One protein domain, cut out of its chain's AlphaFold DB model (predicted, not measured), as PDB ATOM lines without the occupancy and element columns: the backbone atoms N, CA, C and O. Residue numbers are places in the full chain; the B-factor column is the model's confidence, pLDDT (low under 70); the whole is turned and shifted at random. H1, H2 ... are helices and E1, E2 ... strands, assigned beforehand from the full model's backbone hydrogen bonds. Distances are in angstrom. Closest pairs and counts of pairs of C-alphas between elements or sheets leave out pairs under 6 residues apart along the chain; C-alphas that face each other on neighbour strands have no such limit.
ATOM      1  N   LEU A 233     194.024 243.318 220.639       42.97
ATOM      2  CA  LEU A 233     193.948 244.416 219.664       42.97
ATOM      3  C   LEU A 233     192.502 244.704 219.155       42.97
ATOM      4  O   LEU A 233     192.264 245.733 218.533       42.97
ATOM      5  N   ASP A 234     191.514 243.888 219.551       50.38
ATOM      6  CA  ASP A 234     190.057 244.127 219.637       50.38
ATOM      7  C   ASP A 234     189.619 245.457 220.302       50.38
ATOM      8  O   ASP A 234     188.421 245.749 220.371       50.38
ATOM      9  N   VAL A 235     190.536 246.258 220.860       58.88
ATOM     10  CA  VAL A 235     190.214 247.618 221.333       58.88
ATOM     11  C   VAL A 235     189.643 248.451 220.186       58.88
ATOM     12  O   VAL A 235     188.676 249.171 220.406       58.88
ATOM     13  N   TRP A 236     190.166 248.297 218.966       66.00
ATOM     14  CA  TRP A 236     189.707 249.056 217.800       66.00
ATOM     15  C   TRP A 236     188.280 248.663 217.399       66.00
ATOM     16  O   TRP A 236     187.443 249.540 217.214       66.00
ATOM     17  N   GLU A 237     187.937 247.369 217.364       68.56
ATOM     18  CA  GLU A 237     186.542 246.953 217.148       68.56
ATOM     19  C   GLU A 237     185.615 247.551 218.212       68.56
ATOM     20  O   GLU A 237     184.564 248.101 217.890       68.56
ATOM     21  N   LYS A 238     185.977 247.447 219.492       64.81
ATOM     22  CA  LYS A 238     185.099 247.921 220.570       64.81
ATOM     23  C   LYS A 238     184.925 249.432 220.521       64.81
ATOM     24  O   LYS A 238     183.798 249.912 220.614       64.81
ATOM     25  N   LEU A 239     186.029 250.154 220.340       65.62
ATOM     26  CA  LEU A 239     186.058 251.609 220.294       65.62
ATOM     27  C   LEU A 239     185.298 252.146 219.081       65.62
ATOM     28  O   LEU A 239     184.497 253.061 219.228       65.62
ATOM     29  N   PHE A 240     185.506 251.570 217.898       73.75
ATOM     30  CA  PHE A 240     184.923 252.110 216.671       73.75
ATOM     31  C   PHE A 240     183.590 251.478 216.306       73.75
ATOM     32  O   PHE A 240     182.694 252.176 215.851       73.75
ATOM     33  N   LEU A 241     183.412 250.173 216.503       75.69
ATOM     34  CA  LEU A 241     182.192 249.485 216.088       75.69
ATOM     35  C   LEU A 241     181.196 249.313 217.243       75.69
ATOM     36  O   LEU A 241     179.993 249.474 217.044       75.69
ATOM     37  N   HIS A 242     181.618 248.997 218.464       69.94
ATOM     38  CA  HIS A 242     180.635 248.774 219.537       69.94
ATOM     39  C   HIS A 242     180.168 250.076 220.197       69.94
ATOM     40  O   HIS A 242     178.989 250.179 220.530       69.94
ATOM     41  N   PHE A 243     181.039 251.080 220.340       65.62
ATOM     42  CA  PHE A 243     180.634 252.391 220.872       65.62
ATOM     43  C   PHE A 243     179.913 253.263 219.843       65.62
ATOM     44  O   PHE A 243     179.088 254.091 220.220       65.62
ATOM     45  N   LEU A 244     180.156 253.041 218.548       73.44
ATOM     46  CA  LEU A 244     179.429 253.697 217.462       73.44
ATOM     47  C   LEU A 244     178.608 252.643 216.703       73.44
ATOM     48  O   LEU A 244     179.010 252.193 215.628       73.44
ATOM     49  N   PRO A 245     177.442 252.212 217.225       73.62
ATOM     50  CA  PRO A 245     176.680 251.094 216.659       73.62
ATOM     51  C   PRO A 245     176.189 251.350 215.226       73.62
ATOM     52  O   PRO A 245     175.954 250.403 214.481       73.62
ATOM     53  N   LYS A 246     176.070 252.622 214.824       81.06
ATOM     54  CA  LYS A 246     175.678 253.027 213.465       81.06
ATOM     55  C   LYS A 246     176.836 253.000 212.457       81.06
ATOM     56  O   LYS A 246     176.582 253.019 211.255       81.06
ATOM     57  N   LEU A 247     178.092 252.950 212.913       84.25
ATOM     58  CA  LEU A 247     179.259 252.963 212.032       84.25
ATOM     59  C   LEU A 247     179.384 251.618 211.308       84.25
ATOM     60  O   LEU A 247     179.616 250.585 211.939       84.25
ATOM     61  N   LYS A 248     179.218 251.608 209.984       89.81
ATOM     62  CA  LYS A 248     179.333 250.376 209.187       89.81
ATOM     63  C   LYS A 248     180.785 250.081 208.843       89.81
ATOM     64  O   LYS A 248     181.284 249.007 209.149       89.81
ATOM     65  N   ARG A 249     181.475 251.035 208.228       90.62
ATOM     66  CA  ARG A 249     182.855 250.865 207.777       90.62
ATOM     67  C   ARG A 249     183.674 252.057 208.234       90.62
ATOM     68  O   ARG A 249     183.250 253.186 208.036       90.62
ATOM     69  N   LEU A 250     184.823 251.781 208.832       89.31
ATOM     70  CA  LEU A 250     185.831 252.776 209.162       89.31
ATOM     71  C   LEU A 250     187.112 252.419 208.423       89.31
ATOM     72  O   LEU A 250     187.605 251.301 208.572       89.31
ATOM     73  N   HIS A 251     187.637 253.350 207.638       90.31
ATOM     74  CA  HIS A 251     188.946 253.214 207.017       90.31
ATOM     75  C   HIS A 251     189.896 254.216 207.662       90.31
ATOM     76  O   HIS A 251     189.611 255.408 207.705       90.31
ATOM     77  N   ILE A 252     191.002 253.715 208.197       89.12
ATOM     78  CA  ILE A 252     192.023 254.502 208.874       89.12
ATOM     79  C   ILE A 252     193.276 254.416 208.024       89.12
ATOM     80  O   ILE A 252     193.772 253.319 207.778       89.12
ATOM     81  N   ILE A 253     193.771 255.561 207.575       92.00
ATOM     82  CA  ILE A 253     194.976 255.643 206.755       92.00
ATOM     83  C   ILE A 253     196.037 256.342 207.592       92.00
ATOM     84  O   ILE A 253     195.893 257.514 207.935       92.00
ATOM     85  N   LEU A 254     197.079 255.607 207.968       90.62
ATOM     86  CA  LEU A 254     198.206 256.144 208.720       90.62
ATOM     87  C   LEU A 254     199.299 256.553 207.741       90.62
ATOM     88  O   LEU A 254     199.809 255.724 206.990       90.62
ATOM     89  N   ILE A 255     199.629 257.839 207.748       93.25
ATOM     90  CA  ILE A 255     200.567 258.469 206.821       93.25
ATOM     91  C   ILE A 255     201.630 259.163 207.659       93.25
ATOM     92  O   ILE A 255     201.294 259.879 208.603       93.25
ATOM     93  N   GLY A 256     202.897 258.979 207.313       91.38
ATOM     94  CA  GLY A 256     203.950 259.765 207.932       91.38
ATOM     95  C   GLY A 256     205.335 259.428 207.396       91.38
ATOM     96  O   GLY A 256     205.620 258.257 207.148       91.38
ATOM     97  N   PRO A 257     206.225 260.424 207.275       89.12
ATOM     98  CA  PRO A 257     207.592 260.197 206.821       89.12
ATOM     99  C   PRO A 257     208.415 259.378 207.835       89.12
ATOM    100  O   PRO A 257     209.322 258.646 207.460       89.12
ATOM    101  N   GLU A 258     208.044 259.438 209.117       85.94
ATOM    102  CA  GLU A 258     208.669 258.690 210.218       85.94
ATOM    103  C   GLU A 258     207.922 257.387 210.551       85.94
ATOM    104  O   GLU A 258     208.306 256.647 211.458       85.94
ATOM    105  N   LEU A 259     206.835 257.084 209.830       82.06
ATOM    106  CA  LEU A 259     206.083 255.850 210.022       82.06
ATOM    107  C   LEU A 259     206.895 254.677 209.470       82.06
ATOM    108  O   LEU A 259     206.898 254.428 208.267       82.06
ATOM    109  N   ARG A 260     207.550 253.935 210.363       80.00
ATOM    110  CA  ARG A 260     208.254 252.689 210.043       80.00
ATOM    111  C   ARG A 260     207.374 251.492 210.379       80.00
ATOM    112  O   ARG A 260     206.789 251.418 211.460       80.00
ATOM    113  N   LEU A 261     207.283 250.545 209.451       73.25
ATOM    114  CA  LEU A 261     206.586 249.281 209.675       73.25
ATOM    115  C   LEU A 261     207.598 248.201 210.077       73.25
ATOM    116  O   LEU A 261     208.722 248.214 209.576       73.25
ATOM    117  N   PRO A 262     207.229 247.263 210.964       67.56
ATOM    118  CA  PRO A 262     208.129 246.191 211.369       67.56
ATOM    119  C   PRO A 262     208.509 245.319 210.166       67.56
ATOM    120  O   PRO A 262     207.639 244.764 209.486       67.56
ATOM    121  N   GLY A 263     209.814 245.193 209.916       66.81
ATOM    122  CA  GLY A 263     210.358 244.338 208.863       66.81
ATOM    123  C   GLY A 263     209.951 242.874 209.049       66.81
ATOM    124  O   GLY A 263     209.802 242.391 210.171       66.81
ATOM    125  N   GLY A 264     209.725 242.163 207.943       61.69
ATOM    126  CA  GLY A 264     209.369 240.738 207.961       61.69
ATOM    127  C   GLY A 264     207.918 240.416 208.349       61.69
ATOM    128  O   GLY A 264     207.523 239.254 208.273       61.69
ATOM    129  N   VAL A 265     207.091 241.408 208.707       61.00
ATOM    130  CA  VAL A 265     205.657 241.205 208.979       61.00
ATOM    131  C   VAL A 265     204.828 241.591 207.750       61.00
ATOM    132  O   VAL A 265     204.813 242.759 207.362       61.00
ATOM    133  N   PRO A 266     204.073 240.658 207.138       65.62
ATOM    134  CA  PRO A 266     203.221 240.995 206.002       65.62
ATOM    135  C   PRO A 266     202.182 242.073 206.345       65.62
ATOM    136  O   PRO A 266     201.436 241.929 207.316       65.62
ATOM    137  N   LEU A 267     202.059 243.099 205.490       65.12
ATOM    138  CA  LEU A 267     201.137 244.238 205.656       65.12
ATOM    139  C   LEU A 267     199.702 243.823 205.996       65.12
ATOM    140  O   LEU A 267     199.057 244.468 206.816       65.12
ATOM    141  N   LYS A 268     199.227 242.711 205.420       66.50
ATOM    142  CA  LYS A 268     197.898 242.148 205.698       66.50
ATOM    143  C   LYS A 268     197.644 241.908 207.189       66.50
ATOM    144  O   LYS A 268     196.514 242.031 207.640       66.50
ATOM    145  N   PHE A 269     198.667 241.553 207.962       66.25
ATOM    146  CA  PHE A 269     198.516 241.303 209.394       66.25
ATOM    147  C   PHE A 269     198.473 242.597 210.205       66.25
ATOM    148  O   PHE A 269     197.790 242.638 211.222       66.25
ATOM    149  N   LEU A 270     199.147 243.649 209.733       65.94
ATOM    150  CA  LEU A 270     199.115 244.981 210.343       65.94
ATOM    151  C   LEU A 270     197.803 245.715 210.028       65.94
ATOM    152  O   LEU A 270     197.308 246.476 210.853       65.94
ATOM    153  N   SER A 271     197.229 245.473 208.846       70.50
ATOM    154  CA  SER A 271     195.985 246.099 208.382       70.50
ATOM    155  C   SER A 271     194.709 245.419 208.883       70.50
ATOM    156  O   SER A 271     193.630 246.020 208.852       70.50
ATOM    157  N   THR A 272     194.806 244.165 209.337       70.19
ATOM    158  CA  THR A 272     193.639 243.378 209.750       70.19
ATOM    159  C   THR A 272     193.253 243.674 211.193       70.19
ATOM    160  O   THR A 272     193.902 243.225 212.138       70.19
ATOM    161  N   VAL A 273     192.109 244.333 211.372       75.44
ATOM    162  CA  VAL A 273     191.443 244.421 212.674       75.44
ATOM    163  C   VAL A 273     190.544 243.204 212.854       75.44
ATOM    164  O   VAL A 273     189.626 242.963 212.068       75.44
ATOM    165  N   LYS A 274     190.799 242.417 213.903       73.62
ATOM    166  CA  LYS A 274     189.907 241.318 214.284       73.62
ATOM    167  C   LYS A 274     188.576 241.900 214.759       73.62
ATOM    168  O   LYS A 274     188.557 242.772 215.622       73.62
ATOM    169  N   ILE A 275     187.485 241.403 214.182       77.12
ATOM    170  CA  ILE A 275     186.117 241.776 214.546       77.12
ATOM    171  C   ILE A 275     185.304 240.531 214.916       77.12
ATOM    172  O   ILE A 275     185.545 239.437 214.397       77.12
ATOM    173  N   CYS A 276     184.327 240.681 215.804       72.06
ATOM    174  CA  CYS A 276     183.445 239.623 216.256       72.06
ATOM    175  C   CYS A 276     182.464 239.185 215.160       72.06
ATOM    176  O   CYS A 276     182.125 239.931 214.237       72.06
ATOM    177  N   ASN A 277     181.931 237.970 215.308       76.00
ATOM    178  CA  ASN A 277     180.999 237.394 214.337       76.00
ATOM    179  C   ASN A 277     179.758 238.270 214.115       76.00
ATOM    180  O   ASN A 277     179.305 238.383 212.984       76.00
ATOM    181  N   LYS A 278     179.248 238.952 215.154       77.75
ATOM    182  CA  LYS A 278     178.098 239.861 215.014       77.75
ATOM    183  C   LYS A 278     178.418 241.036 214.085       77.75
ATOM    184  O   LYS A 278     177.643 241.313 213.175       77.75
ATOM    185  N   CYS A 279     179.560 241.699 214.280       80.19
ATOM    186  CA  CYS A 279     180.006 242.794 213.416       80.19
ATOM    187  C   CYS A 279     180.272 242.311 211.988       80.19
ATOM    188  O   CYS A 279     179.827 242.954 211.040       80.19
ATOM    189  N   LYS A 280     180.917 241.150 211.836       83.38
ATOM    190  CA  LYS A 280     181.190 240.546 210.528       83.38
ATOM    191  C   LYS A 280     179.902 240.219 209.763       83.38
ATOM    192  O   LYS A 280     179.771 240.615 208.610       83.38
ATOM    193  N   SER A 281     178.933 239.562 210.405       85.25
ATOM    194  CA  SER A 281     177.626 239.244 209.807       85.25
ATOM    195  C   SER A 281     176.800 240.490 209.487       85.25
ATOM    196  O   SER A 281     176.042 240.486 208.525       85.25
ATOM    197  N   ALA A 282     176.973 241.574 210.246       85.31
ATOM    198  CA  ALA A 282     176.359 242.870 209.967       85.31
ATOM    199  C   ALA A 282     177.095 243.681 208.875       85.31
ATOM    200  O   ALA A 282     176.784 244.856 208.674       85.31
ATOM    201  N   GLY A 283     178.090 243.093 208.196       89.88
ATOM    202  CA  GLY A 283     178.858 243.749 207.134       89.88
ATOM    203  C   GLY A 283     179.717 244.915 207.625       89.88
ATOM    204  O   GLY A 283     179.983 245.849 206.864       89.88
ATOM    205  N   ARG A 284     180.113 244.903 208.903       87.31
ATOM    206  CA  ARG A 284     180.876 245.987 209.524       87.31
ATOM    207  C   ARG A 284     182.372 245.728 209.443       87.31
ATOM    208  O   ARG A 284     182.797 244.579 209.527       87.31
ATOM    209  N   ALA A 285     183.172 246.783 209.315       89.06
ATOM    210  CA  ALA A 285     184.620 246.649 209.174       89.06
ATOM    211  C   ALA A 285     185.392 247.844 209.744       89.06
ATOM    212  O   ALA A 285     184.969 248.991 209.599       89.06
ATOM    213  N   VAL A 286     186.562 247.559 210.320       86.50
ATOM    214  CA  VAL A 286     187.637 248.536 210.525       86.50
ATOM    215  C   VAL A 286     188.794 248.100 209.641       86.50
ATOM    216  O   VAL A 286     189.276 246.975 209.759       86.50
ATOM    217  N   ILE A 287     189.193 248.969 208.727       86.06
ATOM    218  CA  ILE A 287     190.267 248.734 207.768       86.06
ATOM    219  C   ILE A 287     191.369 249.716 208.125       86.06
ATOM    220  O   ILE A 287     191.093 250.905 208.270       86.06
ATOM    221  N   VAL A 288     192.595 249.231 208.275       85.31
ATOM    222  CA  VAL A 288     193.756 250.091 208.508       85.31
ATOM    223  C   VAL A 288     194.687 249.959 207.317       85.31
ATOM    224  O   VAL A 288     195.035 248.851 206.926       85.31
ATOM    225  N   SER A 289     195.088 251.070 206.721       87.88
ATOM    226  CA  SER A 289     196.118 251.109 205.689       87.88
ATOM    227  C   SER A 289     197.250 252.029 206.124       87.88
ATOM    228  O   SER A 289     197.079 252.914 206.962       87.88
ATOM    229  N   PHE A 290     198.435 251.771 205.584       86.56
ATOM    230  CA  PHE A 290     199.658 252.464 205.961       86.56
ATOM    231  C   PHE A 290     200.305 253.034 204.706       86.56
ATOM    232  O   PHE A 290     200.397 252.347 203.687       86.56
ATOM    233  N   LYS A 291     200.773 254.274 204.800       90.56
ATOM    234  CA  LYS A 291     201.617 254.945 203.812       90.56
ATOM    235  C   LYS A 291     202.910 255.365 204.524       90.56
ATOM    236  O   LYS A 291     203.032 256.523 204.935       90.56
ATOM    237  N   PRO A 292     203.808 254.396 204.790       87.38
ATOM    238  CA  PRO A 292     205.063 254.661 205.481       87.38
ATOM    239  C   PRO A 292     205.965 255.528 204.612       87.38
ATOM    240  O   PRO A 292     205.939 255.398 203.391       87.38
ATOM    241  N   GLU A 293     206.763 256.386 205.239       89.06
ATOM    242  CA  GLU A 293     207.807 257.172 204.561       89.06
ATOM    243  C   GLU A 293     207.259 258.121 203.483       89.06
ATOM    244  O   GLU A 293     207.951 258.505 202.542       89.06
ATOM    245  N   LYS A 294     205.986 258.504 203.615       93.38
ATOM    246  CA  LYS A 294     205.282 259.383 202.681       93.38
ATOM    247  C   LYS A 294     204.773 260.625 203.394       93.38
ATOM    248  O   LYS A 294     204.308 260.564 204.535       93.38
TER     249      LYS A 294
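Overview. This is residues 233 to 294 of the 414 residues of the protein "MYND-type domain-containing protein" of Melipona quadrifasciata (UniProt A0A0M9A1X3). Two long parallel strands, E1 and E2, form a narrow ribbon, with H1 over one face near their first residues and the return stretch with H2 and H3 running back beside E2. The printed part has 62 residues, in the order H1, E1, H2, H3, E2, class mixed. It is elongated, 34 by 20 by 17 A, and only just loose, close to compact, with radius of gyration of the C-alphas 13.0 A.

Arrangement. H1, residues 235 to 242, comes closest to E2, residues 285 to 292, at the C-alphas of Glu 237 and Val 286, 6.9 A. E1, residues 249 to 256, is parallel to E2 at 13 degrees; N 250 and O 285, 2.9 A, are within hydrogen-bond range. H2, residues 267 to 271, comes closest to E2 at the C-alphas of Ser 271 and Val 288, 4.6 A. H3, residues 277 to 281, is apart from H2. E1, H2, H3 and E2 form a strand-helix-strand unit, parallel neighbour strands with helices between. In H1, H2 and H3 every O i to N i+4 pair is within hydrogen-bond range.

Along the chain. H1 begins at C-alpha 235 (190.214, 247.618, 221.333). E1 is 22.9 A long. E2, 22.3 A, ends at C-alpha 292 (205.063, 254.661, 205.481).

Size, cuts and confidence. The printed part has no cut and no long link. Residues 233 to 239, 242 to 243 and 262 to 270 have pLDDT under 70.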